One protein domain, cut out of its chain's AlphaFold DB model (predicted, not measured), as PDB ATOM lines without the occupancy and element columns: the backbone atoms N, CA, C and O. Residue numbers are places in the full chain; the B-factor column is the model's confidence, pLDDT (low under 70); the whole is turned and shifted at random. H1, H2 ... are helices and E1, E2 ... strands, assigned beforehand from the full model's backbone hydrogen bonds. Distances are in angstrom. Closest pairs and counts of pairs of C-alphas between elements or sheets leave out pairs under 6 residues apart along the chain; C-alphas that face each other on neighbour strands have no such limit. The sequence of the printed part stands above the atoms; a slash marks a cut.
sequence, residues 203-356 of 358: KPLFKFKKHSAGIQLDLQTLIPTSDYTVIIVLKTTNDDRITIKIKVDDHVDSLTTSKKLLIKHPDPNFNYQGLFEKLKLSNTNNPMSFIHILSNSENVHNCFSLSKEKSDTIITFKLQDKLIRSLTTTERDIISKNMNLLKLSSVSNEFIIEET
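AT A GLANCE: This is residues 203 to 356 of the 358 residues of an uncharacterized protein of Bacillus thuringiensis DB27 (UniProt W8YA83). The domain is a closed barrel of ten strands, each antiparallel to its two neighbours, with two short helices outside it. H1 sits at one end of the barrel, near the turn from E1 to E2, and H2 packs on the wall made by E3 and E4. The printed part has 154 residues, with five named strands, H1, three strands, H2 and two strands in order along the chain; round the ring run E1, E2, E5, E10, E9, E4, E3, E6, E7, E8 and back to E1. The class is mostly strand, with 74 of the 90 residues in named elements in strands. The whole is compact, with a radius of gyration of the C-alphas of 14.6 A, and rounded, with spans of 38 by 34 by 29 A.

HOW THE PARTS SIT: E1, residues 205 to 211, and E2, residues 214 to 220, form a hairpin; N 207 and O 218 are 2.8 A apart, within hydrogen-bond range. E3, residues 228 to 236, and E4, residues 241 to 248, form another hairpin, with N 232 and O 244 2.8 A apart. E5, residues 258 to 264, is the neighbour of E2, on the other side of it from E1, and N 261 and O 217 are 2.8 A apart. H1, residues 272 to 280, is on the barrel and outside it, at a height over the sheet of 6.0 A and over none of the strands; its closest C-alphas to E2 are those of Tyr 272 and Gly 214, 6.0 A apart. After H1, residues 282 to 283 pair antiparallel with residues 235 to 236 of E3. E6, residues 290 to 295, is the neighbour of E3, with N 292 and O 231 2.8 A apart. E6, E7, residues 301 to 310, and E8, residues 314 to 323, form a meander, each strand the antiparallel neighbour of the one before; N 304 and O 291 are 2.9 A apart, and N 305 and O 321 2.8 A. E8 bends by 51 degrees at residue 320, and beside E1 it closes the ring, with N 208 and O 315 2.8 A apart. H2, residues 329 to 335, is on the barrel and outside it, at a height over the sheet of 9.5 A, over E3 and only just over E4, with 3 of its C-alphas falling on E4; on the local plane it runs slantwise to E3, at 36 degrees. H1 and H2 are apart, and in both every O i to N i+4 pair is within hydrogen-bond range. E9, residues 341 to 344, is the neighbour of E4, with N 343 and O 243 2.8 A apart. E10, residues 350 to 355, has staggered pairing: residues 350 to 352 pair with E9, where N 351 and O 342 are 2.8 A apart, and residues 352 to 355 with E5, where N 262 and O 354 are 2.8 A apart.

IN THESE COORDINATES: E1 begins at C-alpha 205, at (-50.422, -13.500, 16.746). From first to last C-alpha, E3 measures 26.1 A and E4 22.8 A. H1 measures 12.1 A and begins at C-alpha 272, at (-55.777, 4.885, 26.392). E7 measures 27.6 A and E8 25.7 A, while H2 measures 9.8 A. E10 ends at C-alpha 355, at (-40.036, -2.407, 23.879).

THE WHOLE: The two C-alphas farthest apart are those of Asn 238 and Asp 253, at 43.1 A. The printed part has no cut, and no link is long. The mean pLDDT of the printed part is 86.6; residues 252 to 253, residues 346 to 349 and residue 356 are under 70.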
ATOM      1  N   LYS A 203     -46.763 -18.208  12.006       93.25
ATOM      2  CA  LYS A 203     -48.101 -18.012  12.582       93.25
ATOM      3  C   LYS A 203     -48.153 -16.870  13.616       93.25
ATOM      4  O   LYS A 203     -48.461 -17.115  14.784       93.25
ATOM      5  N   PRO A 204     -47.844 -15.622  13.214       93.19
ATOM      6  CA  PRO A 204     -47.797 -14.500  14.136       93.19
ATOM      7  C   PRO A 204     -49.189 -14.159  14.687       93.19
ATOM      8  O   PRO A 204     -50.186 -14.107  13.959       93.19
ATOM      9  N   LEU A 205     -49.239 -13.891  15.989       94.12
ATOM     10  CA  LEU A 205     -50.422 -13.500  16.746       94.12
ATOM     11  C   LEU A 205     -50.158 -12.157  17.426       94.12
ATOM     12  O   LEU A 205     -49.181 -12.012  18.158       94.12
ATOM     13  N   PHE A 206     -51.060 -11.196  17.244       94.56
ATOM     14  CA  PHE A 206     -50.935  -9.859  17.829       94.56
ATOM     15  C   PHE A 206     -51.995  -9.678  18.908       94.56
ATOM     16  O   PHE A 206     -53.185  -9.551  18.604       94.56
ATOM     17  N   LYS A 207     -51.578  -9.689  20.174       94.56
ATOM     18  CA  LYS A 207     -52.466  -9.577  21.336       94.56
ATOM     19  C   LYS A 207     -52.347  -8.199  21.962       94.56
ATOM     20  O   LYS A 207     -51.328  -7.864  22.552       94.56
ATOM     21  N   PHE A 208     -53.414  -7.419  21.899       92.81
ATOM     22  CA  PHE A 208     -53.507  -6.125  22.560       92.81
ATOM     23  C   PHE A 208     -54.211  -6.293  23.901       92.81
ATOM     24  O   PHE A 208     -55.331  -6.805  23.958       92.81
ATOM     25  N   LYS A 209     -53.563  -5.848  24.975       92.12
ATOM     26  CA  LYS A 209     -54.082  -5.864  26.343       92.12
ATOM     27  C   LYS A 209     -54.019  -4.465  26.926       92.12
ATOM     28  O   LYS A 209     -53.060  -3.725  26.704       92.12
ATOM     29  N   LYS A 210     -55.026  -4.105  27.712       85.44
ATOM     30  CA  LYS A 210     -54.976  -2.865  28.484       85.44
ATOM     31  C   LYS A 210     -53.932  -2.998  29.598       85.44
ATOM     32  O   LYS A 210     -53.944  -3.982  30.332       85.44
ATOM     33  N   HIS A 211     -53.065  -2.001  29.731       84.12
ATOM     34  CA  HIS A 211     -52.096  -1.875  30.815       84.12
ATOM     35  C   HIS A 211     -52.332  -0.546  31.553       84.12
ATOM     36  O   HIS A 211     -52.949   0.370  31.011       84.12
ATOM     37  N   SER A 212     -51.881  -0.419  32.803       78.06
ATOM     38  CA  SER A 212     -52.096   0.803  33.602       78.06
ATOM     39  C   SER A 212     -51.452   2.045  32.973       78.06
ATOM     40  O   SER A 212     -52.024   3.127  33.020       78.06
ATOM     41  N   ALA A 213     -50.288   1.864  32.348       79.25
ATOM     42  CA  ALA A 213     -49.484   2.925  31.737       79.25
ATOM     43  C   ALA A 213     -49.621   3.039  30.202       79.25
ATOM     44  O   ALA A 213     -48.878   3.798  29.584       79.25
ATOM     45  N   GLY A 214     -50.507   2.262  29.565       85.50
ATOM     46  CA  GLY A 214     -50.651   2.261  28.106       85.50
ATOM     47  C   GLY A 214     -51.389   1.040  27.559       85.50
ATOM     48  O   GLY A 214     -52.143   0.374  28.267       85.50
ATOM     49  N   ILE A 215     -51.163   0.720  26.286       88.56
ATOM     50  CA  ILE A 215     -51.663  -0.526  25.681       88.56
ATOM     51  C   ILE A 215     -50.477  -1.453  25.464       88.56
ATOM     52  O   ILE A 215     -49.548  -1.111  24.739       88.56
ATOM     53  N   GLN A 216     -50.512  -2.628  26.084       92.00
ATOM     54  CA  GLN A 216     -49.511  -3.655  25.860       92.00
ATOM     55  C   GLN A 216     -49.869  -4.435  24.594       92.00
ATOM     56  O   GLN A 216     -50.964  -4.984  24.477       92.00
ATOM     57  N   LEU A 217     -48.937  -4.500  23.661       92.62
ATOM     58  CA  LEU A 217     -48.965  -5.349  22.485       92.62
ATOM     59  C   LEU A 217     -48.020  -6.529  22.726       92.62
ATOM     60  O   LEU A 217     -46.835  -6.340  22.957       92.62
ATOM     61  N   ASP A 218     -48.542  -7.744  22.674       93.00
ATOM     62  CA  ASP A 218     -47.774  -8.984  22.733       93.00
ATOM     63  C   ASP A 218     -47.792  -9.637  21.344       93.00
ATOM     64  O   ASP A 218     -48.848 -10.058  20.861       93.00
ATOM     65  N   LEU A 219     -46.635  -9.635  20.682       92.88
ATOM     66  CA  LEU A 219     -46.389 -10.314  19.414       92.88
ATOM     67  C   LEU A 219     -45.889 -11.722  19.717       92.88
ATOM     68  O   LEU A 219     -44.782 -11.878  20.222       92.88
ATOM     69  N   GLN A 220     -46.690 -12.733  19.394       94.50
ATOM     70  CA  GLN A 220     -46.332 -14.133  19.596       94.50
ATOM     71  C   GLN A 220     -46.125 -14.835  18.257       94.50
ATOM     72  O   GLN A 220     -46.949 -14.686  17.359       94.50
ATOM     73  N   THR A 221     -45.067 -15.626  18.135       93.94
ATOM     74  CA  THR A 221     -44.767 -16.450  16.958       93.94
ATOM     75  C   THR A 221     -44.429 -17.870  17.398       93.94
ATOM     76  O   THR A 221     -43.976 -18.096  18.520       93.94
ATOM     77  N   LEU A 222     -44.664 -18.857  16.533       93.56
ATOM     78  CA  LEU A 222     -44.276 -20.244  16.819       93.56
ATOM     79  C   LEU A 222     -42.787 -20.486  16.560       93.56
ATOM     80  O   LEU A 222     -42.163 -21.263  17.282       93.56
ATOM     81  N   ILE A 223     -42.234 -19.796  15.559       92.25
ATOM     82  CA  ILE A 223     -40.801 -19.749  15.270       92.25
ATOM     83  C   ILE A 223     -40.308 -18.331  15.576       92.25
ATOM     84  O   ILE A 223     -40.877 -17.372  15.039       92.25
ATOM     85  N   PRO A 224     -39.300 -18.156  16.446       88.94
ATOM     86  CA  PRO A 224     -38.746 -16.846  16.728       88.94
ATOM     87  C   PRO A 224     -37.842 -16.424  15.566       88.94
ATOM     88  O   PRO A 224     -36.862 -17.093  15.257       88.94
ATOM     89  N   THR A 225     -38.179 -15.319  14.911       89.12
ATOM     90  CA  THR A 225     -37.399 -14.757  13.801       89.12
ATOM     91  C   THR A 225     -37.087 -13.287  14.051       89.12
ATOM     92  O   THR A 225     -37.734 -12.629  14.867       89.12
ATOM     93  N   SER A 226     -36.095 -12.770  13.335       89.31
ATOM     94  CA  SER A 226     -35.648 -11.374  13.372       89.31
ATOM     95  C   SER A 226     -35.621 -10.751  11.972       89.31
ATOM     96  O   SER A 226     -35.888 -11.421  10.969       89.31
ATOM     97  N   ASP A 227     -35.310  -9.455  11.931       89.25
ATOM     98  CA  ASP A 227     -35.072  -8.656  10.724       89.25
ATOM     99  C   ASP A 227     -36.291  -8.525   9.796       89.25
ATOM    100  O   ASP A 227     -36.230  -8.685   8.573       89.25
ATOM    101  N   TYR A 228     -37.445  -8.226  10.393       92.50
ATOM    102  CA  TYR A 228     -38.678  -7.990   9.649       92.50
ATOM    103  C   TYR A 228     -39.522  -6.871  10.250       92.50
ATOM    104  O   TYR A 228     -39.445  -6.531  11.431       92.50
ATOM    105  N   THR A 229     -40.380  -6.298   9.415       93.19
ATOM    106  CA  THR A 229     -41.337  -5.264   9.785       93.19
ATOM    107  C   THR A 229     -42.757  -5.751   9.532       93.19
ATOM    108  O   THR A 229     -43.081  -6.341   8.501       93.19
ATOM    109  N   VAL A 230     -43.636  -5.464  10.483       94.00
ATOM    110  CA  VAL A 230     -45.070  -5.706  10.401       94.00
ATOM    111  C   VAL A 230     -45.800  -4.374  10.327       94.00
ATOM    112  O   VAL A 230     -45.548  -3.478  11.135       94.00
ATOM    113  N   ILE A 231     -46.753  -4.261   9.405       94.31
ATOM    114  CA  ILE A 231     -47.702  -3.147   9.356       94.31
ATOM    115  C   ILE A 231     -49.113  -3.694   9.430       94.31
ATOM    116  O   ILE A 231     -49.563  -4.369   8.512       94.31
ATOM    117  N   ILE A 232     -49.833  -3.346  10.488       94.12
ATOM    118  CA  ILE A 232     -51.245  -3.666  10.660       94.12
ATOM    119  C   ILE A 232     -52.049  -2.418  10.312       94.12
ATOM    120  O   ILE A 232     -51.903  -1.378  10.957       94.12
ATOM    121  N   VAL A 233     -52.914  -2.516   9.311       93.06
ATOM    122  CA  VAL A 233     -53.878  -1.475   8.962       93.06
ATOM    123  C   VAL A 233     -55.260  -1.963   9.361       93.06
ATOM    124  O   VAL A 233     -55.680  -3.046   8.969       93.06
ATOM    125  N   LEU A 234     -55.970  -1.171  10.157       92.62
ATOM    126  CA  LEU A 234     -57.314  -1.484  10.630       92.62
ATOM    127  C   LEU A 234     -58.252  -0.326  10.311       92.62
ATOM    128  O   LEU A 234     -57.963   0.828  10.638       92.62
ATOM    129  N   LYS A 235     -59.410  -0.640   9.739       90.50
ATOM    130  CA  LYS A 235     -60.543   0.277   9.649       90.50
ATOM    131  C   LYS A 235     -61.497   0.054  10.813       90.50
ATOM    132  O   LYS A 235     -61.862  -1.078  11.124       90.50
ATOM    133  N   THR A 236     -61.893   1.132  11.475       85.94
ATOM    134  CA  THR A 236     -62.950   1.091  12.493       85.94
ATOM    135  C   THR A 236     -64.330   1.123  11.841       85.94
ATOM    136  O   THR A 236     -64.464   1.458  10.665       85.94
ATOM    137  N   THR A 237     -65.372   0.810  12.611       81.81
ATOM    138  CA  THR A 237     -66.772   0.981  12.181       81.81
ATOM    139  C   THR A 237     -67.124   2.421  11.809       81.81
ATOM    140  O   THR A 237     -68.029   2.629  11.012       81.81
ATOM    141  N   ASN A 238     -66.394   3.400  12.347       81.38
ATOM    142  CA  ASN A 238     -66.602   4.829  12.094       81.38
ATOM    143  C   ASN A 238     -65.672   5.355  10.991       81.38
ATOM    144  O   ASN A 238     -65.411   6.547  10.909       81.38
ATOM    145  N   ASP A 239     -65.108   4.447  10.195       79.00
ATOM    146  CA  ASP A 239     -64.210   4.721   9.075       79.00
ATOM    147  C   ASP A 239     -62.846   5.360   9.429       79.00
ATOM    148  O   ASP A 239     -62.014   5.604   8.545       79.00
ATOM    149  N   ASP A 240     -62.535   5.519  10.723       84.75
ATOM    150  CA  ASP A 240     -61.179   5.848  11.181       84.75
ATOM    151  C   ASP A 240     -60.192   4.752  10.752       84.75
ATOM    152  O   ASP A 240     -60.476   3.555  10.891       84.75
ATOM    153  N   ARG A 241     -59.005   5.156  10.285       87.81
ATOM    154  CA  ARG A 241     -57.888   4.258   9.974       87.81
ATOM    155  C   ARG A 241     -56.881   4.271  11.123       87.81
ATOM    156  O   ARG A 241     -56.356   5.320  11.498       87.81
ATOM    157  N   ILE A 242     -56.584   3.084  11.638       89.94
ATOM    158  CA  ILE A 242     -55.511   2.820  12.596       89.94
ATOM    159  C   ILE A 242     -54.393   2.123  11.828       89.94
ATOM    160  O   ILE A 242     -54.643   1.173  11.090       89.94
ATOM    161  N   THR A 243     -53.161   2.604  11.945       90.62
ATOM    162  CA  THR A 243     -51.987   1.962  11.342       90.62
ATOM    163  C   THR A 243     -50.945   1.721  12.417       90.62
ATOM    164  O   THR A 243     -50.582   2.646  13.132       90.62
ATOM    165  N   ILE A 244     -50.497   0.480  12.556       92.31
ATOM    166  CA  ILE A 244     -49.555   0.039  13.583       92.31
ATOM    167  C   ILE A 244     -48.347  -0.534  12.863       92.31
ATOM    168  O   ILE A 244     -48.503  -1.445  12.057       92.31
ATOM    169  N   LYS A 245     -47.162  -0.014  13.159       92.75
ATOM    170  CA  LYS A 245     -45.891  -0.511  12.648       92.75
ATOM    171  C   LYS A 245     -45.069  -1.096  13.786       92.75
ATOM    172  O   LYS A 245     -44.829  -0.422  14.787       92.75
ATOM    173  N   ILE A 246     -44.579  -2.310  13.574       91.75
ATOM    174  CA  ILE A 246     -43.684  -3.016  14.486       91.75
ATOM    175  C   ILE A 246     -42.482  -3.496  13.675       91.75
ATOM    176  O   ILE A 246     -42.628  -4.345  12.804       91.75
ATOM    177  N   LYS A 247     -41.303  -2.956  13.951       90.12
ATOM    178  CA  LYS A 247     -40.016  -3.460  13.487       90.12
ATOM    179  C   LYS A 247     -39.486  -4.447  14.528       90.12
ATOM    180  O   LYS A 247     -39.412  -4.121  15.715       90.12
ATOM    181  N   VAL A 248     -39.146  -5.642  14.067       88.31
ATOM    182  CA  VAL A 248     -38.527  -6.716  14.843       88.31
ATOM    183  C   VAL A 248     -37.093  -6.849  14.347       88.31
ATOM    184  O   VAL A 248     -36.853  -7.280  13.223       88.31
ATOM    185  N   ASP A 249     -36.151  -6.411  15.172       83.19
ATOM    186  CA  ASP A 249     -34.721  -6.321  14.853       83.19
ATOM    187  C   ASP A 249     -33.921  -6.869  16.042       83.19
ATOM    188  O   ASP A 249     -33.059  -6.211  16.623       83.19
ATOM    189  N   ASP A 250     -34.343  -8.048  16.503       78.50
ATOM    190  CA  ASP A 250     -33.769  -8.687  17.678       78.50
ATOM    191  C   ASP A 250     -32.427  -9.316  17.314       78.50
ATOM    192  O   ASP A 250     -32.279  -9.956  16.272       78.50
ATOM    193  N   HIS A 251     -31.448  -9.193  18.208       74.62
ATOM    194  CA  HIS A 251     -30.238  -9.991  18.093       74.62
ATOM    195  C   HIS A 251     -30.576 -11.480  18.256       74.62
ATOM    196  O   HIS A 251     -31.425 -11.849  19.066       74.62
ATOM    197  N   VAL A 252     -29.854 -12.344  17.536       68.56
ATOM    198  CA  VAL A 252     -30.040 -13.809  17.572       68.56
ATOM    199  C   VAL A 252     -30.048 -14.366  19.002       68.56
ATOM    200  O   VAL A 252     -30.861 -15.223  19.339       68.56
ATOM    201  N   ASP A 253     -29.186 -13.835  19.874       66.31
ATOM    202  CA  ASP A 253     -29.052 -14.278  21.267       66.31
ATOM    203  C   ASP A 253     -30.267 -13.905  22.153       66.31
ATOM    204  O   ASP A 253     -30.401 -14.432  23.259       66.31
ATOM    205  N   SER A 254     -31.147 -13.007  21.692       73.19
ATOM    206  CA  SER A 254     -32.352 -12.531  22.391       73.19
ATOM    207  C   SER A 254     -33.660 -12.926  21.698       73.19
ATOM    208  O   SER A 254     -34.718 -12.402  22.037       73.19
ATOM    209  N   LEU A 255     -33.603 -13.834  20.723       81.31
ATOM    210  CA  LEU A 255     -34.786 -14.303  20.014       81.31
ATOM    211  C   LEU A 255     -35.764 -14.997  20.964       81.31
ATOM    212  O   LEU A 255     -35.423 -15.952  21.663       81.31
ATOM    213  N   THR A 256     -37.009 -14.525  20.964       82.75
ATOM    214  CA  THR A 256     -38.091 -15.084  21.776       82.75
ATOM    215  C   THR A 256     -39.342 -15.289  20.934       82.75
ATOM    216  O   THR A 256     -39.580 -14.596  19.949       82.75
ATOM    217  N   THR A 257     -40.165 -16.257  21.328       87.62
ATOM    218  CA  THR A 257     -41.461 -16.534  20.689       87.62
ATOM    219  C   THR A 257     -42.556 -15.557  21.122       87.62
ATOM    220  O   THR A 257     -43.678 -15.642  20.633       87.62
ATOM    221  N   SER A 258     -42.276 -14.645  22.058       89.44
ATOM    222  CA  SER A 258     -43.229 -13.652  22.558       89.44
ATOM    223  C   SER A 258     -42.505 -12.361  22.914       89.44
ATOM    224  O   SER A 258     -41.666 -12.336  23.812       89.44
ATOM    225  N   LYS A 259     -42.880 -11.280  22.230       87.50
ATOM    226  CA  LYS A 259     -42.330  -9.941  22.416       87.50
ATOM    227  C   LYS A 259     -43.397  -9.001  22.959       87.50
ATOM    228  O   LYS A 259     -44.428  -8.782  22.320       87.50
ATOM    229  N   LYS A 260     -43.139  -8.414  24.131       89.56
ATOM    230  CA  LYS A 260     -44.028  -7.432  24.767       89.56
ATOM    231  C   LYS A 260     -43.570  -6.012  24.445       89.56
ATOM    232  O   LYS A 260     -42.454  -5.605  24.758       89.56
ATOM    233  N   LEU A 261     -44.476  -5.248  23.863       88.50
ATOM    234  CA  LEU A 261     -44.312  -3.856  23.483       88.50
ATOM    235  C   LEU A 261     -45.356  -3.016  24.219       88.50
ATOM    236  O   LEU A 261     -46.491  -3.455  24.409       88.50
ATOM    237  N   LEU A 262     -45.011  -1.793  24.598       89.19
ATOM    238  CA  LEU A 262     -45.922  -0.850  25.229       89.19
ATOM    239  C   LEU A 262     -46.137   0.352  24.313       89.19
ATOM    240  O   LEU A 262     -45.211   1.078  23.966       89.19
ATOM    241  N   ILE A 263     -47.392   0.562  23.930       87.00
ATOM    242  CA  ILE A 263     -47.821   1.705  23.132       87.00
ATOM    243  C   ILE A 263     -48.032   2.882  24.079       87.00
ATOM    244  O   ILE A 263     -48.936   2.839  24.923       87.00
ATOM    245  N   LYS A 264     -47.221   3.929  23.915       83.62
ATOM    246  CA  LYS A 264     -47.282   5.163  24.700       83.62
ATOM    247  C   LYS A 264     -47.582   6.366  23.817       83.62
ATOM    248  O   LYS A 264     -47.168   6.459  22.660       83.62
ATOM    249  N   HIS A 265     -48.305   7.309  24.392       82.62
ATOM    250  CA  HIS A 265     -48.497   8.638  23.844       82.62
ATOM    251  C   HIS A 265     -47.591   9.632  24.594       82.62
ATOM    252  O   HIS A 265     -47.393   9.454  25.798       82.62
ATOM    253  N   PRO A 266     -47.063  10.680  23.931       77.94
ATOM    254  CA  PRO A 266     -46.264  11.711  24.599       77.94
ATOM    255  C   PRO A 266     -47.021  12.455  25.712       77.94
ATOM    256  O   PRO A 266     -46.416  12.891  26.686       77.94
ATOM    257  N   ASP A 267     -48.343  12.593  25.572       79.25
ATOM    258  CA  ASP A 267     -49.214  13.157  26.612       79.25
ATOM    259  C   ASP A 267     -49.518  12.108  27.705       79.25
ATOM    260  O   ASP A 267     -50.162  11.095  27.398       79.25
ATOM    261  N   PRO A 268     -49.114  12.333  28.972       76.56
ATOM    262  CA  PRO A 268     -49.375  11.414  30.080       76.56
ATOM    263  C   PRO A 268     -50.865  11.266  30.420       76.56
ATOM    264  O   PRO A 268     -51.254  10.245  30.984       76.56
ATOM    265  N   ASN A 269     -51.708  12.237  30.054       79.69
ATOM    266  CA  ASN A 269     -53.153  12.204  30.300       79.69
ATOM    267  C   ASN A 269     -53.942  11.599  29.130       79.69
ATOM    268  O   ASN A 269     -55.173  11.679  29.092       79.69
ATOM    269  N   PHE A 270     -53.251  10.999  28.157       81.69
ATOM    270  CA  PHE A 270     -53.896  10.437  26.984       81.69
ATOM    271  C   PHE A 270     -54.927   9.356  27.347       81.69
ATOM    272  O   PHE A 270     -54.691   8.453  28.154       81.69
ATOM    273  N   ASN A 271     -56.082   9.400  26.679       84.06
ATOM    274  CA  ASN A 271     -57.165   8.447  26.888       84.06
ATOM    275  C   ASN A 271     -56.884   7.087  26.210       84.06
ATOM    276  O   ASN A 271     -57.434   6.764  25.151       84.06
ATOM    277  N   TYR A 272     -56.063   6.251  26.851       86.12
ATOM    278  CA  TYR A 272     -55.777   4.885  26.392       86.12
ATOM    279  C   TYR A 272     -57.019   3.987  26.349       86.12
ATOM    280  O   TYR A 272     -57.078   3.082  25.516       86.12
ATOM    281  N   GLN A 273     -58.029   4.247  27.191       86.50
ATOM    282  CA  GLN A 273     -59.301   3.521  27.128       86.50
ATOM    283  C   GLN A 273     -59.988   3.767  25.783       86.50
ATOM    284  O   GLN A 273     -60.398   2.816  25.126       86.50
ATOM    285  N   GLY A 274     -60.054   5.023  25.340       86.25
ATOM    286  CA  GLY A 274     -60.618   5.383  24.041       86.25
ATOM    287  C   GLY A 274     -59.886   4.709  22.878       86.25
ATOM    288  O   GLY A 274     -60.528   4.177  21.975       86.25
ATOM    289  N   LEU A 275     -58.549   4.661  22.914       86.12
ATOM    290  CA  LEU A 275     -57.758   3.963  21.893       86.12
ATOM    291  C   LEU A 275     -58.006   2.447  21.896       86.12
ATOM    292  O   LEU A 275     -58.178   1.853  20.830       86.12
ATOM    293  N   PHE A 276     -58.068   1.822  23.073       89.44
ATOM    294  CA  PHE A 276     -58.362   0.395  23.193       89.44
ATOM    295  C   PHE A 276     -59.768   0.060  22.685       89.44
ATOM    296  O   PHE A 276     -59.933  -0.911  21.950       89.44
ATOM    297  N   GLU A 277     -60.769   0.894  22.979       88.62
ATOM    298  CA  GLU A 277     -62.118   0.732  22.431       88.62
ATOM    299  C   GLU A 277     -62.141   0.903  20.904       88.62
ATOM    300  O   GLU A 277     -62.791   0.120  20.214       88.62
ATOM    301  N   LYS A 278     -61.361   1.832  20.330       88.75
ATOM    302  CA  LYS A 278     -61.212   1.932  18.865       88.75
ATOM    303  C   LYS A 278     -60.615   0.658  18.253       88.75
ATOM    304  O   LYS A 278     -61.106   0.189  17.229       88.75
ATOM    305  N   LEU A 279     -59.613   0.049  18.893       88.94
ATOM    306  CA  LEU A 279     -59.093  -1.267  18.491       88.94
ATOM    307  C   LEU A 279     -60.159  -2.361  18.659       88.94
ATOM    308  O   LEU A 279     -60.300  -3.242  17.809       88.94
ATOM    309  N   LYS A 280     -60.972  -2.292  19.719       88.94
ATOM    310  CA  LYS A 280     -62.080  -3.223  19.984       88.94
ATOM    311  C   LYS A 280     -63.198  -3.095  18.948       88.94
ATOM    312  O   LYS A 280     -63.829  -4.105  18.633       88.94
ATOM    313  N   LEU A 281     -63.373  -1.917  18.353       89.00
ATOM    314  CA  LEU A 281     -64.321  -1.602  17.279       89.00
ATOM    315  C   LEU A 281     -63.718  -1.693  15.866       89.00
ATOM    316  O   LEU A 281     -64.396  -1.386  14.887       89.00
ATOM    317  N   SER A 282     -62.463  -2.128  15.715       88.94
ATOM    318  CA  SER A 282     -61.911  -2.405  14.385       88.94
ATOM    319  C   SER A 282     -62.692  -3.517  13.678       88.94
ATOM    320  O   SER A 282     -62.991  -4.558  14.275       88.94
ATOM    321  N   ASN A 283     -63.017  -3.292  12.406       86.94
ATOM    322  CA  ASN A 283     -63.690  -4.244  11.540       86.94
ATOM    323  C   ASN A 283     -62.653  -4.936  10.649       86.94
ATOM    324  O   ASN A 283     -62.186  -4.365   9.662       86.94
ATOM    325  N   THR A 284     -62.292  -6.170  10.993       86.75
ATOM    326  CA  THR A 284     -61.338  -6.963  10.208       86.75
ATOM    327  C   THR A 284     -61.920  -7.516   8.912       86.75
ATOM    328  O   THR A 284     -61.155  -7.825   8.010       86.75
ATOM    329  N   ASN A 285     -63.249  -7.562   8.771       85.19
ATOM    330  CA  ASN A 285     -63.909  -7.968   7.527       85.19
ATOM    331  C   ASN A 285     -63.922  -6.840   6.482       85.19
ATOM    332  O   ASN A 285     -64.332  -7.051   5.343       85.19
ATOM    333  N   ASN A 286     -63.515  -5.623   6.857       85.69
ATOM    334  CA  ASN A 286     -63.344  -4.540   5.900       85.69
ATOM    335  C   ASN A 286     -62.127  -4.850   5.001       85.69
ATOM    336  O   ASN A 286     -61.053  -5.105   5.540       85.69
ATOM    337  N   PRO A 287     -62.232  -4.767   3.660       83.94
ATOM    338  CA  PRO A 287     -61.120  -5.061   2.744       83.94
ATOM    339  C   PRO A 287     -59.920  -4.106   2.890       83.94
ATOM    340  O   PRO A 287     -58.826  -4.382   2.399       83.94
ATOM    341  N   MET A 288     -60.110  -2.970   3.562       87.06
ATOM    342  CA  MET A 288     -59.050  -2.026   3.917       87.06
ATOM    343  C   MET A 288     -58.399  -2.334   5.276       87.06
ATOM    344  O   MET A 288     -57.522  -1.581   5.698       87.06
ATOM    345  N   SER A 289     -58.808  -3.411   5.952       91.50
ATOM    346  CA  SER A 289     -58.132  -3.969   7.124       91.50
ATOM    347  C   SER A 289     -57.261  -5.150   6.697       91.50
ATOM    348  O   SER A 289     -57.765  -6.161   6.219       91.50
ATOM    349  N   PHE A 290     -55.950  -5.029   6.854       94.19
ATOM    350  CA  PHE A 290     -54.976  -6.014   6.382       94.19
ATOM    351  C   PHE A 290     -53.668  -5.884   7.158       94.19
ATOM    352  O   PHE A 290     -53.458  -4.936   7.919       94.19
ATOM    353  N   ILE A 291     -52.772  -6.839   6.947       95.50
ATOM    354  CA  ILE A 291     -51.445  -6.843   7.545       95.50
ATOM    355  C   ILE A 291     -50.378  -7.140   6.502       95.50
ATOM    356  O   ILE A 291     -50.491  -8.101   5.746       95.50
ATOM    357  N   HIS A 292     -49.336  -6.316   6.479       94.88
ATOM    358  CA  HIS A 292     -48.115  -6.582   5.735       94.88
ATOM    359  C   HIS A 292     -47.049  -7.138   6.666       94.88
ATOM    360  O   HIS A 292     -46.855  -6.618   7.764       94.88
ATOM    361  N   ILE A 293     -46.339  -8.156   6.195       94.94
ATOM    362  CA  ILE A 293     -45.103  -8.648   6.798       94.94
ATOM    363  C   ILE A 293     -44.036  -8.563   5.713       94.94
ATOM    364  O   ILE A 293     -44.226  -9.110   4.622       94.94
ATOM    365  N   LEU A 294     -42.961  -7.838   6.004       93.75
ATOM    366  CA  LEU A 294     -41.845  -7.623   5.092       93.75
ATOM    367  C   LEU A 294     -40.509  -7.913   5.776       93.75
ATOM    368  O   LEU A 294     -40.317  -7.493   6.914       93.75
ATOM    369  N   SER A 295     -39.587  -8.596   5.098       92.06
ATOM    370  CA  SER A 295     -38.180  -8.606   5.517       92.06
ATOM    371  C   SER A 295     -37.593  -7.199   5.376       92.06
ATOM    372  O   SER A 295     -38.056  -6.414   4.546       92.06
ATOM    373  N   ASN A 296     -36.571  -6.856   6.160       83.88
ATOM    374  CA  ASN A 296     -35.936  -5.535   6.044       83.88
ATOM    375  C   ASN A 296     -35.199  -5.341   4.702       83.88
ATOM    376  O   ASN A 296     -35.034  -4.209   4.259       83.88
ATOM    377  N   SER A 297     -34.821  -6.433   4.029       83.38
ATOM    378  CA  SER A 297     -34.336  -6.458   2.640       83.38
ATOM    379  C   SER A 297     -35.432  -6.245   1.584       83.38
ATOM    380  O   SER A 297     -35.120  -6.106   0.407       83.38
ATOM    381  N   GLU A 298     -36.706  -6.269   1.987       81.38
ATOM    382  CA  GLU A 298     -37.907  -6.248   1.138       81.38
ATOM    383  C   GLU A 298     -38.060  -7.432   0.159       81.38
ATOM    384  O   GLU A 298     -39.058  -7.508  -0.559       81.38
ATOM    385  N   ASN A 299     -37.140  -8.403   0.168       84.81
ATOM    386  CA  ASN A 299     -37.200  -9.596  -0.688       84.81
ATOM    387  C   ASN A 299     -38.383 -10.513  -0.350       84.81
ATOM    388  O   ASN A 299     -38.951 -11.163  -1.230       84.81
ATOM    389  N   VAL A 300     -38.785 -10.554   0.922       88.94
ATOM    390  CA  VAL A 300     -39.996 -11.242   1.367       88.94
ATOM    391  C   VAL A 300     -41.039 -10.187   1.687       88.94
ATOM    392  O   VAL A 300     -40.898  -9.462   2.665       88.94
ATOM    393  N   HIS A 301     -42.122 -10.134   0.912       94.00
ATOM    394  CA  HIS A 301     -43.267  -9.265   1.184       94.00
ATOM    395  C   HIS A 301     -44.573 -10.025   0.986       94.00
ATOM    396  O   HIS A 301     -44.872 -10.508  -0.103       94.00
ATOM    397  N   ASN A 302     -45.375 -10.111   2.046       94.81
ATOM    398  CA  ASN A 302     -46.711 -10.692   1.971       94.81
ATOM    399  C   ASN A 302     -47.747  -9.798   2.646       94.81
ATOM    400  O   ASN A 302     -47.472  -9.127   3.641       94.81
ATOM    401  N   CYS A 303     -48.956  -9.813   2.090       95.06
ATOM    402  CA  CYS A 303     -50.132  -9.168   2.652       95.06
ATOM    403  C   CYS A 303     -51.160 -10.231   3.033       95.06
ATOM    404  O   CYS A 303     -51.352 -11.190   2.282       95.06
ATOM    405  N   PHE A 304     -51.838 -10.051   4.162       95.94
ATOM    406  CA  PHE A 304     -52.865 -10.973   4.635       95.94
ATOM    407  C   PHE A 304     -54.116 -10.244   5.108       95.94
ATOM    408  O   PHE A 304     -54.053  -9.112   5.601       95.94
ATOM    409  N   SER A 305     -55.253 -10.926   5.000       94.00
ATOM    410  CA  SER A 305     -56.451 -10.587   5.752       94.00
ATOM    411  C   SER A 305     -56.255 -10.953   7.224       94.00
ATOM    412  O   SER A 305     -55.386 -11.750   7.598       94.00
ATOM    413  N   LEU A 306     -57.054 -10.317   8.076       93.00
ATOM    414  CA  LEU A 306     -56.988 -10.480   9.519       93.00
ATOM    415  C   LEU A 306     -58.257 -11.156  10.016       93.00
ATOM    416  O   LEU A 306     -59.361 -10.760   9.656       93.00
ATOM    417  N   SER A 307     -58.099 -12.095  10.937       92.94
ATOM    418  CA  SER A 307     -59.182 -12.516  11.817       92.94
ATOM    419  C   SER A 307     -59.010 -11.853  13.179       92.94
ATOM    420  O   SER A 307     -57.895 -11.531  13.608       92.94
ATOM    421  N   LYS A 308     -60.131 -11.612  13.857       91.88
ATOM    422  CA  LYS A 308     -60.163 -10.970  15.168       91.88
ATOM    423  C   LYS A 308     -60.925 -11.829  16.154       91.88
ATOM    424  O   LYS A 308     -62.113 -12.080  15.984       91.88
ATOM    425  N   GLU A 309     -60.248 -12.184  17.234       90.25
ATOM    426  CA  GLU A 309     -60.850 -12.803  18.406       90.25
ATOM    427  C   GLU A 309     -60.903 -11.772  19.528       90.25
ATOM    428  O   GLU A 309     -59.896 -11.154  19.894       90.25
ATOM    429  N   LYS A 310     -62.106 -11.552  20.052       81.25
ATOM    430  CA  LYS A 310     -62.378 -10.512  21.037       81.25
ATOM    431  C   LYS A 310     -62.707 -11.143  22.385       81.25
ATOM    432  O   LYS A 310     -63.678 -11.878  22.506       81.25
ATOM    433  N   SER A 311     -61.924 -10.774  23.390       79.94
ATOM    434  CA  SER A 311     -62.261 -10.883  24.807       79.94
ATOM    435  C   SER A 311     -62.504  -9.474  25.369       79.94
ATOM    436  O   SER A 311     -62.231  -8.468  24.705       79.94
ATOM    437  N   ASP A 312     -63.023  -9.372  26.589       75.94
ATOM    438  CA  ASP A 312     -63.253  -8.079  27.236       75.94
ATOM    439  C   ASP A 312     -61.962  -7.316  27.522       75.94
ATOM    440  O   ASP A 312     -61.945  -6.087  27.430       75.94
ATOM    441  N   THR A 313     -60.880  -8.039  27.803       83.75
ATOM    442  CA  THR A 313     -59.591  -7.478  28.231       83.75
ATOM    443  C   THR A 313     -58.477  -7.653  27.201       83.75
ATOM    444  O   THR A 313     -57.435  -7.002  27.310       83.75
ATOM    445  N   ILE A 314     -58.681  -8.516  26.200       90.88
ATOM    446  CA  ILE A 314     -57.672  -8.887  25.204       90.88
ATOM    447  C   ILE A 314     -58.299  -8.887  23.811       90.88
ATOM    448  O   ILE A 314     -59.333  -9.513  23.581       90.88
ATOM    449  N   ILE A 315     -57.636  -8.234  22.862       92.31
ATOM    450  CA  ILE A 315     -57.975  -8.302  21.439       92.31
ATOM    451  C   ILE A 315     -56.850  -9.054  20.742       92.31
ATOM    452  O   ILE A 315     -55.700  -8.630  20.814       92.31
ATOM    453  N   THR A 316     -57.176 -10.159  20.078       94.12
ATOM    454  CA  THR A 316     -56.195 -10.964  19.343       94.12
ATOM    455  C   THR A 316     -56.455 -10.846  17.853       94.12
ATOM    456  O   THR A 316     -57.563 -11.124  17.398       94.12
ATOM    457  N   PHE A 317     -55.430 -10.467  17.094       94.06
ATOM    458  CA  PHE A 317     -55.441 -10.517  15.638       94.06
ATOM    459  C   PHE A 317     -54.577 -11.676  15.153       94.06
ATOM    460  O   PHE A 317     -53.460 -11.865  15.646       94.06
ATOM    461  N   LYS A 318     -55.094 -12.440  14.188       94.38
ATOM    462  CA  LYS A 318     -54.381 -13.548  13.541       94.38
ATOM    463  C   LYS A 318     -54.404 -13.361  12.033       94.38
ATOM    464  O   LYS A 318     -55.363 -12.806  11.494       94.38
ATOM    465  N   LEU A 319     -53.370 -13.852  11.363       94.19
ATOM    466  CA  LEU A 319     -53.377 -13.965   9.908       94.19
ATOM    467  C   LEU A 319     -54.470 -14.947   9.460       94.19
ATOM    468  O   LEU A 319     -54.754 -15.911  10.176       94.19
ATOM    469  N   GLN A 320     -55.063 -14.708   8.293       91.69
ATOM    470  CA  GLN A 320     -56.053 -15.610   7.705       91.69
ATOM    471  C   GLN A 320     -55.679 -15.994   6.269       91.69
ATOM    472  O   GLN A 320     -55.022 -17.011   6.073       91.69
ATOM    473  N   ASP A 321     -56.036 -15.179   5.277       90.00
ATOM    474  CA  ASP A 321     -55.815 -15.487   3.861       90.00
ATOM    475  C   ASP A 321     -54.792 -14.533   3.247       90.00
ATOM    476  O   ASP A 321     -54.728 -13.354   3.606       90.00
ATOM    477  N   LYS A 322     -53.998 -15.021   2.287       91.75
ATOM    478  CA  LYS A 322     -53.100 -14.163   1.503       91.75
ATOM    479  C   LYS A 322     -53.926 -13.199   0.652       91.75
ATOM    480  O   LYS A 322     -54.833 -13.608  -0.068       91.75
ATOM    481  N   LEU A 323     -53.553 -11.925   0.678       90.38
ATOM    482  CA  LEU A 323     -54.095 -10.887  -0.190       90.38
ATOM    483  C   LEU A 323     -53.052 -10.482  -1.230       90.38
ATOM    484  O   LEU A 323     -51.881 -10.273  -0.915       90.38
ATOM    485  N   ILE A 324     -53.486 -10.309  -2.476       88.19
ATOM    486  CA  ILE A 324     -52.636  -9.764  -3.538       88.19
ATOM    487  C   ILE A 324     -52.712  -8.239  -3.452       88.19
ATOM    488  O   ILE A 324     -53.645  -7.620  -3.962       88.19
ATOM    489  N   ARG A 325     -51.757  -7.629  -2.742       88.94
ATOM    490  CA  ARG A 325     -51.709  -6.178  -2.527       88.94
ATOM    491  C   ARG A 325     -50.279  -5.690  -2.333       88.94
ATOM    492  O   ARG A 325     -49.551  -6.207  -1.489       88.94
ATOM    493  N   SER A 326     -49.917  -4.640  -3.062       87.81
ATOM    494  CA  SER A 326     -48.655  -3.921  -2.895       87.81
ATOM    495  C   SER A 326     -48.768  -2.798  -1.858       87.81
ATOM    496  O   SER A 326     -49.861  -2.338  -1.521       87.81
ATOM    497  N   LEU A 327     -47.615  -2.351  -1.356       87.25
ATOM    498  CA  LEU A 327     -47.526  -1.208  -0.450       87.25
ATOM    499  C   LEU A 327     -47.880   0.093  -1.178       87.25
ATOM    500  O   LEU A 327     -47.293   0.412  -2.219       87.25
ATOM    501  N   THR A 328     -48.782   0.870  -0.584       88.00
ATOM    502  CA  THR A 328     -49.073   2.252  -0.989       88.00
ATOM    503  C   THR A 328     -47.920   3.190  -0.619       88.00
ATOM    504  O   THR A 328     -47.100   2.872   0.243       88.00
ATOM    505  N   THR A 329     -47.874   4.382  -1.217       86.50
ATOM    506  CA  THR A 329     -46.887   5.427  -0.875       86.50
ATOM    507  C   THR A 329     -46.891   5.744   0.618       86.50
ATOM    508  O   THR A 329     -45.852   5.675   1.261       86.50
ATOM    509  N   THR A 330     -48.076   5.937   1.204       84.94
ATOM    510  CA  THR A 330     -48.217   6.212   2.642       84.94
ATOM    511  C   THR A 330     -47.689   5.090   3.538       84.94
ATOM    512  O   THR A 330     -47.192   5.355   4.628       84.94
ATOM    513  N   GLU A 331     -47.794   3.832   3.102       87.06
ATOM    514  CA  GLU A 331     -47.268   2.691   3.858       87.06
ATOM    515  C   GLU A 331     -45.746   2.607   3.733       87.06
ATOM    516  O   GLU A 331     -45.080   2.370   4.737       87.06
ATOM    517  N   ARG A 332     -45.182   2.893   2.552       87.06
ATOM    518  CA  ARG A 332     -43.724   2.996   2.363       87.06
ATOM    519  C   ARG A 332     -43.115   4.119   3.201       87.06
ATOM    520  O   ARG A 332     -42.096   3.900   3.850       87.06
ATOM    521  N   ASP A 333     -43.779   5.271   3.280       86.06
ATOM    522  CA  ASP A 333     -43.349   6.393   4.127       86.06
ATOM    523  C   ASP A 333     -43.354   6.031   5.621       86.06
ATOM    524  O   ASP A 333     -42.574   6.554   6.412       86.06
ATOM    525  N   ILE A 334     -44.243   5.125   6.038       85.94
ATOM    526  CA  ILE A 334     -44.262   4.605   7.408       85.94
ATOM    527  C   ILE A 334     -43.140   3.572   7.604       85.94
ATOM    528  O   ILE A 334     -42.490   3.575   8.653       85.94
ATOM    529  N   ILE A 335     -42.865   2.714   6.615       86.19
ATOM    530  CA  ILE A 335     -41.761   1.736   6.654       86.19
ATOM    531  C   ILE A 335     -40.404   2.428   6.775       86.19
ATOM    532  O   ILE A 335     -39.586   1.985   7.579       86.19
ATOM    533  N   SER A 336     -40.184   3.538   6.074       84.56
ATOM    534  CA  SER A 336     -38.897   4.245   6.094       84.56
ATOM    535  C   SER A 336     -38.555   4.890   7.447       84.56
ATOM    536  O   SER A 336     -37.391   5.175   7.721       84.56
ATOM    537  N   LYS A 337     -39.534   5.097   8.340       84.31
ATOM    538  CA  LYS A 337     -39.285   5.619   9.697       84.31
ATOM    539  C   LYS A 337     -38.579   4.578  10.575       84.31
ATOM    540  O   LYS A 337     -39.142   3.527  10.837       84.31
ATOM    541  N   ASN A 338     -37.434   4.882  11.180       80.69
ATOM    542  CA  ASN A 338     -36.695   3.915  12.021       80.69
ATOM    543  C   ASN A 338     -37.331   3.562  13.387       80.69
ATOM    544  O   ASN A 338     -36.696   2.894  14.196       80.69
ATOM    545  N   MET A 339     -38.566   3.985  13.665       83.56
ATOM    546  CA  MET A 339     -39.245   3.770  14.948       83.56
ATOM    547  C   MET A 339     -40.529   2.949  14.805       83.56
ATOM    548  O   MET A 339     -41.219   3.022  13.783       83.56
ATOM    549  N   ASN A 340     -40.869   2.210  15.862       85.31
ATOM    550  CA  ASN A 340     -42.162   1.543  15.996       85.31
ATOM    551  C   ASN A 340     -43.218   2.574  16.382       85.31
ATOM    552  O   ASN A 340     -43.003   3.386  17.286       85.31
ATOM    553  N   LEU A 341     -44.357   2.558  15.695       89.94
ATOM    554  CA  LEU A 341     -45.355   3.607  15.854       89.94
ATOM    555  C   LEU A 341     -46.776   3.108  15.639       89.94
ATOM    556  O   LEU A 341     -47.019   2.174  14.877       89.94
ATOM    557  N   LEU A 342     -47.730   3.789  16.265       84.75
ATOM    558  CA  LEU A 342     -49.150   3.699  15.939       84.75
ATOM    559  C   LEU A 342     -49.622   5.070  15.449       84.75
ATOM    560  O   LEU A 342     -49.274   6.091  16.026       84.75
ATOM    561  N   LYS A 343     -50.412   5.110  14.376       84.31
ATOM    562  CA  LYS A 343     -50.958   6.336  13.786       84.31
ATOM    563  C   LYS A 343     -52.469   6.239  13.629       84.31
ATOM    564  O   LYS A 343     -52.983   5.243  13.118       84.31
ATOM    565  N   LEU A 344     -53.167   7.298  14.036       78.81
ATOM    566  CA  LEU A 344     -54.611   7.473  13.856       78.81
ATOM    567  C   LEU A 344     -54.869   8.541  12.792       78.81
ATOM    568  O   LEU A 344     -54.464   9.691  12.956       78.81
ATOM    569  N   SER A 345     -55.571   8.180  11.715       73.19
ATOM    570  CA  SER A 345     -55.812   9.105  10.598       73.19
ATOM    571  C   SER A 345     -56.689  10.301  10.969       73.19
ATOM    572  O   SER A 345     -56.508  11.369  10.399       73.19
ATOM    573  N   SER A 346     -57.621  10.141  11.912       62.88
ATOM    574  CA  SER A 346     -58.606  11.174  12.255       62.88
ATOM    575  C   SER A 346     -58.081  12.302  13.138       62.88
ATOM    576  O   SER A 346     -58.739  13.330  13.240       62.88
ATOM    577  N   VAL A 347     -56.917  12.135  13.774       61.56
ATOM    578  CA  VAL A 347     -56.409  13.105  14.766       61.56
ATOM    579  C   VAL A 347     -54.961  13.521  14.480       61.56
ATOM    580  O   VAL A 347     -54.383  14.290  15.232       61.56
ATOM    581  N   SER A 348     -54.333  13.025  13.404       61.38
ATOM    582  CA  SER A 348     -52.890  13.211  13.136       61.38
ATOM    583  C   SER A 348     -51.962  12.848  14.314       61.38
ATOM    584  O   SER A 348     -50.791  13.212  14.307       61.38
ATOM    585  N   ASN A 349     -52.453  12.084  15.295       68.62
ATOM    586  CA  ASN A 349     -51.665  11.661  16.448       68.62
ATOM    587  C   ASN A 349     -50.799  10.452  16.076       68.62
ATOM    588  O   ASN A 349     -51.302   9.442  15.564       68.62
ATOM    589  N   GLU A 350     -49.504  10.562  16.370       79.38
ATOM    590  CA  GLU A 350     -48.526   9.478  16.296       79.38
ATOM    591  C   GLU A 350     -48.156   9.048  17.727       79.38
ATOM    592  O   GLU A 350     -47.892   9.870  18.601       79.38
ATOM    593  N   PHE A 351     -48.182   7.743  17.970       81.69
ATOM    594  CA  PHE A 351     -47.857   7.092  19.234       81.69
ATOM    595  C   PHE A 351     -46.557   6.329  19.046       81.69
ATOM    596  O   PHE A 351     -46.376   5.691  18.006       81.69
ATOM    597  N   ILE A 352     -45.691   6.348  20.051       81.25
ATOM    598  CA  ILE A 352     -44.435   5.599  20.030       81.25
ATOM    599  C   ILE A 352     -44.689   4.239  20.678       81.25
ATOM    600  O   ILE A 352     -45.357   4.136  21.710       81.25
ATOM    601  N   ILE A 353     -44.191   3.182  20.047       82.81
ATOM    602  CA  ILE A 353     -44.268   1.825  20.582       82.81
ATOM    603  C   ILE A 353     -42.883   1.460  21.101       82.81
ATOM    604  O   ILE A 353     -41.937   1.323  20.329       82.81
ATOM    605  N   GLU A 354     -42.762   1.310  22.411       81.56
ATOM    606  CA  GLU A 354     -41.497   1.004  23.072       81.56
ATOM    607  C   GLU A 354     -41.442  -0.471  23.450       81.56
ATOM    608  O   GLU A 354     -42.445  -1.071  23.835       81.56
ATOM    609  N   GLU A 355     -40.260  -1.067  23.355       73.56
ATOM    610  CA  GLU A 355     -40.036  -2.407  23.879       73.56
ATOM    611  C   GLU A 355     -39.963  -2.374  25.406       73.56
ATOM    612  O   GLU A 355     -39.373  -1.465  25.993       73.56
ATOM    613  N   THR A 356     -40.590  -3.351  26.060       68.38
ATOM    614  CA  THR A 356     -40.633  -3.407  27.522       68.38
ATOM    615  C   THR A 356     -40.142  -4.746  28.040       68.38
ATOM    616  O   THR A 356     -40.756  -5.777  27.769       68.38
TER     617      THR A 356